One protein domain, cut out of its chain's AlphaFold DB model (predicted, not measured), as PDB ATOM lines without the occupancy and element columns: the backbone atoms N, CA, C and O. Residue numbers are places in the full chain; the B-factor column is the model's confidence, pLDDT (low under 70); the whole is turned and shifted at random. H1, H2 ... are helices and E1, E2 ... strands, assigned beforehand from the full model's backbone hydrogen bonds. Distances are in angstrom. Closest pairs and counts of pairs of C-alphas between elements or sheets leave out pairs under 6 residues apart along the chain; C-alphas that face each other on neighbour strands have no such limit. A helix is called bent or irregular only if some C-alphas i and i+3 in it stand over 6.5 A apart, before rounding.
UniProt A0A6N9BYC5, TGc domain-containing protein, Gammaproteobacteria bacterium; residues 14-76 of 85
ATOM      1  N   ARG A  14     -20.804 -26.047 -15.846       87.25
ATOM      2  CA  ARG A  14     -22.007 -26.707 -15.324       87.25
ATOM      3  C   ARG A  14     -22.332 -26.215 -13.919       87.25
ATOM      4  O   ARG A  14     -21.450 -25.779 -13.189       87.25
ATOM      5  N   THR A  15     -23.611 -26.248 -13.565       90.00
ATOM      6  CA  THR A  15     -24.051 -26.054 -12.178       90.00
ATOM      7  C   THR A  15     -24.012 -27.403 -11.480       90.00
ATOM      8  O   THR A  15     -24.445 -28.396 -12.066       90.00
ATOM      9  N   VAL A  16     -23.498 -27.423 -10.257       91.25
ATOM     10  CA  VAL A  16     -23.532 -28.578  -9.364       91.25
ATOM     11  C   VAL A  16     -24.363 -28.190  -8.151       91.25
ATOM     12  O   VAL A  16     -24.232 -27.078  -7.648       91.25
ATOM     13  N   THR A  17     -25.235 -29.094  -7.717       90.50
ATOM     14  CA  THR A  17     -26.066 -28.926  -6.524       90.50
ATOM     15  C   THR A  17     -25.679 -29.999  -5.518       90.50
ATOM     16  O   THR A  17     -25.424 -31.148  -5.882       90.50
ATOM     17  N   GLY A  18     -25.603 -29.623  -4.250       90.81
ATOM     18  CA  GLY A  18     -25.089 -30.490  -3.206       90.81
ATOM     19  C   GLY A  18     -25.354 -29.949  -1.812       90.81
ATOM     20  O   GLY A  18     -26.218 -29.093  -1.623       90.81
ATOM     21  N   LEU A  19     -24.596 -30.458  -0.848       90.12
ATOM     22  CA  LEU A  19     -24.474 -29.854   0.472       90.12
ATOM     23  C   LEU A  19     -23.201 -29.024   0.521       90.12
ATOM     24  O   LEU A  19     -22.181 -29.447  -0.018       90.12
ATOM     25  N   ALA A  20     -23.252 -27.883   1.191       90.25
ATOM     26  CA  ALA A  20     -22.060 -27.138   1.552       90.25
ATOM     27  C   ALA A  20     -22.149 -26.706   3.014       90.25
ATOM     28  O   ALA A  20     -23.247 -26.453   3.518       90.25
ATOM     29  N   TYR A  21     -21.009 -26.696   3.702       87.25
ATOM     30  CA  TYR A  21     -20.948 -26.258   5.090       87.25
ATOM     31  C   TYR A  21     -20.979 -24.736   5.136       87.25
ATOM     32  O   TYR A  21     -20.102 -24.079   4.581       87.25
ATOM     33  N   ASP A  22     -21.980 -24.191   5.810       84.50
ATOM     34  CA  ASP A  22     -22.059 -22.771   6.091       84.50
ATOM     35  C   ASP A  22     -21.420 -22.496   7.465       84.50
ATOM     36  O   ASP A  22     -21.942 -22.948   8.492       84.50
ATOM     37  N   PRO A  23     -20.286 -21.771   7.517       79.12
ATOM     38  CA  PRO A  23     -19.613 -21.458   8.770       79.12
ATOM     39  C   PRO A  23     -20.408 -20.499   9.665       79.12
ATOM     40  O   PRO A  23     -20.166 -20.494  10.870       79.12
ATOM     41  N   GLU A  24     -21.344 -19.711   9.124       82.06
ATOM     42  CA  GLU A  24     -22.166 -18.789   9.919       82.06
ATOM     43  C   GLU A  24     -23.246 -19.535  10.706       82.06
ATOM     44  O   GLU A  24     -23.496 -19.231  11.874       82.06
ATOM     45  N   THR A  25     -23.865 -20.540  10.085       81.44
ATOM     46  CA  THR A  25     -24.888 -21.385  10.721       81.44
ATOM     47  C   THR A  25     -24.324 -22.667  11.337       81.44
ATOM     48  O   THR A  25     -25.058 -23.396  12.006       81.44
ATOM     49  N   ALA A  26     -23.026 -22.930  11.146       81.31
ATOM     50  CA  ALA A  26     -22.317 -24.138  11.567       81.31
ATOM     51  C   ALA A  26     -23.022 -25.439  11.133       81.31
ATOM     52  O   ALA A  26     -23.042 -26.435  11.862       81.31
ATOM     53  N   ALA A  27     -23.625 -25.426   9.945       82.19
ATOM     54  CA  ALA A  27     -24.457 -26.511   9.446       82.19
ATOM     55  C   ALA A  27     -24.242 -26.744   7.950       82.19
ATOM     56  O   ALA A  27     -23.882 -25.843   7.196       82.19
ATOM     57  N   PHE A  28     -24.503 -27.971   7.498       85.62
ATOM     58  CA  PHE A  28     -24.594 -28.252   6.069       85.62
ATOM     59  C   PHE A  28     -25.969 -27.852   5.546       85.62
ATOM     60  O   PHE A  28     -26.995 -28.337   6.029       85.62
ATOM     61  N   ALA A  29     -25.979 -27.020   4.511       85.25
ATOM     62  CA  ALA A  29     -27.184 -26.591   3.819       85.25
ATOM     63  C   ALA A  29     -27.157 -27.036   2.356       85.25
ATOM     64  O   ALA A  29     -26.096 -27.310   1.788       85.25
ATOM     65  N   LEU A  30     -28.335 -27.097   1.728       87.88
ATOM     66  CA  LEU A  30     -28.399 -27.228   0.276       87.88
ATOM     67  C   LEU A  30     -27.746 -26.015  -0.361       87.88
ATOM     68  O   LEU A  30     -28.166 -24.885  -0.128       87.88
ATOM     69  N   HIS A  31     -26.771 -26.280  -1.217       91.75
ATOM     70  CA  HIS A  31     -26.035 -25.250  -1.921       91.75
ATOM     71  C   HIS A  31     -25.854 -25.613  -3.388       91.75
ATOM     72  O   HIS A  31     -25.953 -26.777  -3.789       91.75
ATOM     73  N   SER A  32     -25.621 -24.603  -4.216       91.62
ATOM     74  CA  SER A  32     -25.295 -24.792  -5.624       91.62
ATOM     75  C   SER A  32     -24.117 -23.924  -6.018       91.62
ATOM     76  O   SER A  32     -24.120 -22.720  -5.795       91.62
ATOM     77  N   TRP A  33     -23.152 -24.544  -6.684       93.25
ATOM     78  CA  TRP A  33     -21.940 -23.898  -7.173       93.25
ATOM     79  C   TRP A  33     -21.733 -24.215  -8.656       93.25
ATOM     80  O   TRP A  33     -22.581 -24.821  -9.330       93.25
ATOM     81  N   ASN A  34     -20.606 -23.775  -9.207       91.88
ATOM     82  CA  ASN A  34     -20.265 -23.993 -10.602       91.88
ATOM     83  C   ASN A  34     -19.012 -24.846 -10.740       91.88
ATOM     84  O   ASN A  34     -18.066 -24.738  -9.975       91.88
ATOM     85  N   GLU A  35     -18.972 -25.664 -11.780       91.06
ATOM     86  CA  GLU A  35     -17.734 -26.261 -12.252       91.06
ATOM     87  C   GLU A  35     -17.445 -25.759 -13.656       91.06
ATOM     88  O   GLU A  35     -18.317 -25.777 -14.528       91.06
ATOM     89  N   VAL A  36     -16.212 -25.325 -13.872       89.81
ATOM     90  CA  VAL A  36     -15.700 -24.830 -15.150       89.81
ATOM     91  C   VAL A  36     -14.569 -25.727 -15.626       89.81
ATOM     92  O   VAL A  36     -13.688 -26.102 -14.854       89.81
ATOM     93  N   ALA A  37     -14.592 -26.096 -16.902       89.44
ATOM     94  CA  ALA A  37     -13.542 -26.884 -17.520       89.44
ATOM     95  C   ALA A  37     -12.383 -25.968 -17.938       89.44
ATOM     96  O   ALA A  37     -12.505 -25.192 -18.885       89.44
ATOM     97  N   VAL A  38     -11.253 -26.079 -17.241       86.25
ATOM     98  CA  VAL A  38     -10.005 -25.351 -17.505       86.25
ATOM     99  C   VAL A  38      -8.934 -26.385 -17.838       86.25
ATOM    100  O   VAL A  38      -8.732 -27.322 -17.066       86.25
ATOM    101  N   GLU A  39      -8.278 -26.256 -18.997       86.12
ATOM    102  CA  GLU A  39      -7.227 -27.192 -19.453       86.12
ATOM    103  C   GLU A  39      -7.691 -28.667 -19.484       86.12
ATOM    104  O   GLU A  39      -6.962 -29.587 -19.120       86.12
ATOM    105  N   GLY A  40      -8.950 -28.903 -19.869       84.94
ATOM    106  CA  GLY A  40      -9.537 -30.248 -19.925       84.94
ATOM    107  C   GLY A  40      -9.907 -30.851 -18.564       84.94
ATOM    108  O   GLY A  40     -10.313 -32.011 -18.510       84.94
ATOM    109  N   ARG A  41      -9.803 -30.089 -17.468       87.38
ATOM    110  CA  ARG A  41     -10.166 -30.528 -16.112       87.38
ATOM    111  C   ARG A  41     -11.294 -29.676 -15.546       87.38
ATOM    112  O   ARG A  41     -11.273 -28.455 -15.673       87.38
ATOM    113  N   TRP A  42     -12.255 -30.311 -14.883       89.06
ATOM    114  CA  TRP A  42     -13.291 -29.596 -14.137       89.06
ATOM    115  C   TRP A  42     -12.697 -28.998 -12.863       89.06
ATOM    116  O   TRP A  42     -12.045 -29.695 -12.087       89.06
ATOM    117  N   ARG A  43     -12.910 -27.699 -12.664       90.25
ATOM    118  CA  ARG A  43     -12.552 -26.964 -11.451       90.25
ATOM    119  C   ARG A  43     -13.819 -26.372 -10.850       90.25
ATOM    120  O   ARG A  43     -14.545 -25.666 -11.547       90.25
ATOM    121  N   GLY A  44     -14.083 -26.677  -9.582       90.50
ATOM    122  CA  GLY A  44     -15.192 -26.087  -8.841       90.50
ATOM    123  C   GLY A  44     -14.881 -24.653  -8.429       90.50
ATOM    124  O   GLY A  44     -13.795 -24.383  -7.919       90.50
ATOM    125  N   VAL A  45     -15.844 -23.764  -8.643       91.06
ATOM    126  CA  VAL A  45     -15.853 -22.364  -8.224       91.06
ATOM    127  C   VAL A  45     -17.201 -22.070  -7.575       91.06
ATOM    128  O   VAL A  45     -18.240 -22.508  -8.078       91.06
ATOM    129  N   ASP A  46     -17.192 -21.310  -6.490       91.50
ATOM    130  CA  ASP A  46     -18.409 -20.837  -5.844       91.50
ATOM    131  C   ASP A  46     -18.427 -19.301  -5.788       91.50
ATOM    132  O   ASP A  46     -17.769 -18.689  -4.942       91.50
ATOM    133  N   PRO A  47     -19.181 -18.652  -6.692       86.94
ATOM    134  CA  PRO A  47     -19.349 -17.204  -6.684       86.94
ATOM    135  C   PRO A  47     -20.064 -16.674  -5.435       86.94
ATOM    136  O   PRO A  47     -19.887 -15.503  -5.112       86.94
ATOM    137  N   THR A  48     -20.857 -17.505  -4.748       88.12
ATOM    138  CA  THR A  48     -21.629 -17.115  -3.555       88.12
ATOM    139  C   THR A  48     -20.697 -16.762  -2.404       88.12
ATOM    140  O   THR A  48     -20.900 -15.760  -1.727       88.12
ATOM    141  N   TRP A  49     -19.633 -17.548  -2.239       87.50
ATOM    142  CA  TRP A  49     -18.623 -17.370  -1.196       87.50
ATOM    143  C   TRP A  49     -17.292 -16.829  -1.728       87.50
ATOM    144  O   TRP A  49     -16.268 -16.904  -1.053       87.50
ATOM    145  N   ALA A  50     -17.295 -16.291  -2.953       87.75
ATOM    146  CA  ALA A  50     -16.105 -15.795  -3.646       87.75
ATOM    147  C   ALA A  50     -14.942 -16.815  -3.696       87.75
ATOM    148  O   ALA A  50     -13.766 -16.443  -3.745       87.75
ATOM    149  N   GLN A  51     -15.258 -18.113  -3.724       84.38
ATOM    150  CA  GLN A  51     -14.273 -19.183  -3.770       84.38
ATOM    151  C   GLN A  51     -13.903 -19.512  -5.221       84.38
ATOM    152  O   GLN A  51     -14.713 -19.977  -6.023       84.38
ATOM    153  N   THR A  52     -12.627 -19.333  -5.562       86.44
ATOM    154  CA  THR A  52     -12.065 -19.766  -6.859       86.44
ATOM    155  C   THR A  52     -11.685 -21.250  -6.876       86.44
ATOM    156  O   THR A  52     -11.296 -21.783  -7.918       86.44
ATOM    157  N   ARG A  53     -11.808 -21.921  -5.726       85.31
ATOM    158  CA  ARG A  53     -11.632 -23.358  -5.536       85.31
ATOM    159  C   ARG A  53     -12.591 -23.833  -4.451       85.31
ATOM    160  O   ARG A  53     -12.540 -23.300  -3.350       85.31
ATOM    161  N   ILE A  54     -13.398 -24.847  -4.753       88.06
ATOM    162  CA  ILE A  54     -14.222 -25.517  -3.739       88.06
ATOM    163  C   ILE A  54     -13.344 -26.286  -2.746       88.06
ATOM    164  O   ILE A  54     -12.350 -26.916  -3.125       88.06
ATOM    165  N   ASP A  55     -13.715 -26.222  -1.477       85.06
ATOM    166  CA  ASP A  55     -13.125 -27.014  -0.400       85.06
ATOM    167  C   ASP A  55     -13.803 -28.394  -0.272       85.06
ATOM    168  O   ASP A  55     -14.717 -28.747  -1.020       85.06
ATOM    169  N   ALA A  56     -13.342 -29.200   0.689       85.50
ATOM    170  CA  ALA A  56     -13.905 -30.522   0.963       85.50
ATOM    171  C   ALA A  56     -15.330 -30.480   1.549       85.50
ATOM    172  O   ALA A  56     -15.961 -31.528   1.674       85.50
ATOM    173  N   THR A  57     -15.842 -29.299   1.908       87.25
ATOM    174  CA  THR A  57     -17.184 -29.152   2.477       87.25
ATOM    175  C   THR A  57     -18.274 -29.108   1.406       87.25
ATOM    176  O   THR A  57     -19.445 -29.282   1.728       87.25
ATOM    177  N   HIS A  58     -17.906 -28.958   0.129       90.50
ATOM    178  CA  HIS A  58     -18.823 -29.027  -1.007       90.50
ATOM    179  C   HIS A  58     -19.051 -30.482  -1.428       90.50
ATOM    180  O   HIS A  58     -18.278 -31.066  -2.190       90.50
ATOM    181  N   ILE A  59     -20.135 -31.079  -0.938       90.12
ATOM    182  CA  ILE A  59     -20.500 -32.477  -1.180       90.12
ATOM    183  C   ILE A  59     -21.526 -32.534  -2.324       90.12
ATOM    184  O   ILE A  59     -22.698 -32.212  -2.107       90.12
ATOM    185  N   PRO A  60     -21.140 -32.935  -3.552       90.94
ATOM    186  CA  PRO A  60     -22.064 -32.997  -4.681       90.94
ATOM    187  C   PRO A  60     -23.111 -34.090  -4.472       90.94
ATOM    188  O   PRO A  60     -22.788 -35.220  -4.101       90.94
ATOM    189  N   ILE A  61     -24.370 -33.774  -4.773       89.50
ATOM    190  CA  ILE A  61     -25.455 -34.753  -4.773       89.50
ATOM    191  C   ILE A  61     -25.799 -35.077  -6.233       89.50
ATOM    192  O   ILE A  61     -26.071 -34.157  -7.009       89.50
ATOM    193  N   PRO A  62     -25.821 -36.362  -6.636       86.81
ATOM    194  CA  PRO A  62     -26.319 -36.746  -7.952       86.81
ATOM    195  C   PRO A  62     -27.753 -36.251  -8.158       86.81
ATOM    196  O   PRO A  62     -28.578 -36.351  -7.247       86.81
ATOM    197  N   GLU A  63     -28.069 -35.732  -9.344       80.62
ATOM    198  CA  GLU A  63     -29.371 -35.118  -9.639       80.62
ATOM    199  C   GLU A  63     -30.533 -36.077  -9.324       80.62
ATOM    200  O   GLU A  63     -31.521 -35.679  -8.707       80.62
ATOM    201  N   GLU A  64     -30.365 -37.369  -9.615       86.44
ATOM    202  CA  GLU A  64     -31.321 -38.438  -9.324       86.44
ATOM    203  C   GLU A  64     -31.557 -38.697  -7.825       86.44
ATOM    204  O   GLU A  64     -32.555 -39.313  -7.453       86.44
ATOM    205  N   ARG A  65     -30.661 -38.223  -6.950       84.31
ATOM    206  CA  ARG A  65     -30.762 -38.352  -5.486       84.31
ATOM    207  C   ARG A  65     -31.118 -37.046  -4.781       84.31
ATOM    208  O   ARG A  65     -31.361 -37.078  -3.577       84.31
ATOM    209  N   SER A  66     -31.187 -35.931  -5.505       80.12
ATOM    210  CA  SER A  66     -31.470 -34.600  -4.949       80.12
ATOM    211  C   SER A  66     -32.724 -34.583  -4.068       80.12
ATOM    212  O   SER A  66     -32.662 -34.164  -2.915       80.12
ATOM    213  N   LEU A  67     -33.836 -35.136  -4.561       82.44
ATOM    214  CA  LEU A  67     -35.113 -35.167  -3.845       82.44
ATOM    215  C   LEU A  67     -35.067 -36.045  -2.582       82.44
ATOM    216  O   LEU A  67     -35.630 -35.688  -1.549       82.44
ATOM    217  N   ALA A  68     -34.361 -37.177  -2.651       85.81
ATOM    218  CA  ALA A  68     -34.189 -38.074  -1.511       85.81
ATOM    219  C   ALA A  68     -33.353 -37.413  -0.406       85.81
ATOM    220  O   ALA A  68     -33.738 -37.455   0.759       85.81
ATOM    221  N   VAL A  69     -32.247 -36.757  -0.770       82.75
ATOM    222  CA  VAL A  69     -31.411 -36.026   0.192       82.75
ATOM    223  C   VAL A  69     -32.173 -34.847   0.786       82.75
ATOM    224  O   VAL A  69     -32.127 -34.643   1.995       82.75
ATOM    225  N   MET A  70     -32.955 -34.130  -0.020       81.38
ATOM    226  CA  MET A  70     -33.783 -33.018   0.446       81.38
ATOM    227  C   MET A  70     -34.797 -33.449   1.521       81.38
ATOM    228  O   MET A  70     -35.003 -32.730   2.493       81.38
ATOM    229  N   GLY A  71     -35.363 -34.658   1.413       85.12
ATOM    230  CA  GLY A  71     -36.209 -35.245   2.459       85.12
ATOM    231  C   GLY A  71     -35.458 -35.711   3.716       85.12
ATOM    232  O   GLY A  71     -36.068 -35.859   4.776       85.12
ATOM    233  N   LEU A  72     -34.145 -35.945   3.619       84.12
ATOM    234  CA  LEU A  72     -33.292 -36.350   4.740       84.12
ATOM    235  C   LEU A  72     -32.694 -35.164   5.499       84.12
ATOM    236  O   LEU A  72     -32.377 -35.333   6.670       84.12
ATOM    237  N   LEU A  73     -32.576 -33.984   4.882       80.62
ATOM    238  CA  LEU A  73     -31.978 -32.787   5.493       80.62
ATOM    239  C   LEU A  73     -32.449 -32.488   6.920       80.62
ATOM    240  O   LEU A  73     -31.584 -32.303   7.768       80.62
ATOM    241  N   PRO A  74     -33.758 -32.515   7.254       80.00
ATOM    242  CA  PRO A  74     -34.198 -32.229   8.622       80.00
ATOM    243  C   PRO A  74     -33.730 -33.266   9.655       80.00
ATOM    244  O   PRO A  74     -33.856 -33.044  10.853       80.00
ATOM    245  N   LYS A  75     -33.263 -34.432   9.194       81.44
ATOM    246  CA  LYS A  75     -32.806 -35.564  10.009       81.44
ATOM    247  C   LYS A  75     -31.289 -35.749   9.961       81.44
ATOM    248  O   LYS A  75     -30.776 -36.616  10.663       81.44
ATOM    249  N   LEU A  76     -30.584 -35.007   9.107       77.25
ATOM    250  CA  LEU A  76     -29.136 -35.094   8.980       77.25
ATOM    251  C   LEU A  76     -28.491 -34.226  10.059       77.25
ATOM    252  O   LEU A  76     -28.708 -33.019  10.110       77.25
TER     253      LEU A  76
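This is residues 14 to 76 of the 85 residues of the protein "TGc domain-containing protein" of Gammaproteobacteria bacterium (UniProt A0A6N9BYC5). A twisted antiparallel ribbon of three strands, with E1 and E2 both sharply bent, has one helix, H1, over E1 and E2, and the E2-E3 hairpin reaches away toward the opposite end of the longest axis. A long loop, residues 46 to 62, leads from E3 back to E1, beside which residues 59 to 60 run, and on to H1. The printed part has 63 residues, with three named strands and then one named helix in the order E1 E2 E3 H1; the sheet's order is E1 - E2 - E3, all antiparallel, and the class is mixed, helices and strands. The whole is only just compact, close to loose, with a radius of gyration of the C-alphas of 12.3 A, and flat, spanning 40 by 29 by 16 A.

Begin at E1, residues 14 to 22, which bends by 66 degrees at residue 19. Its antiparallel neighbour E2, residues 27 to 38, bends by 69 degrees at residue 30; in this hairpin look for N 14 and O 35 at 2.8 A and N 20 and O 29 at 3.0 A, within hydrogen-bond range. E3, residues 41 to 45, forms the next hairpin with E2, with N 38 and O 41 at 2.8 A. The strands E1, E2 and E3 make a meander, each the antiparallel neighbour of the one before; E1 and E3 are edge strands, and the sheet is only just strongly twisted, its C-alphas up to 4.2 A off the best plane. Residues 59 to 60 form a short antiparallel pairing with residues 18 to 19 of E1. H1, residues 63 to 75, is on the sheet at a height of 9.7 A, over E1 and E2, and runs along the strands, at 12 degrees to E2 on the local plane. Its closest C-alphas to E1 are those of Glu 63 and Thr 17, 7.7 A apart. H1 is irregular, with C-alphas 64 and 67 at 7.4 A; 5 of its 9 O i to N i+4 pairs and 7 of its 10 O i to N i+3 pairs are within hydrogen-bond range.

Find C-alpha 14 at (-22.007, -26.707, -15.324); from there E1 runs 21.8 A to Asp 22. E2 starts at C-alpha 27, (-24.457, -26.511, 9.446), and covers 30.6 A to Val 38. E3 goes 12.7 A from Arg 41 to Val 45. H1 runs 20.0 A from Glu 63 to C-alpha 75 at (-32.806, -35.564, 10.009).

The C-alphas of Glu 39 and Lys 75, the two farthest apart, are 39.9 A apart. The printed part has no cut. The links E1 to E2 and E2 to E3 are tight, and E3 to H1 is long, 17 residues. The mean pLDDT of the printed part is 86.6, and no printed residue is under 70.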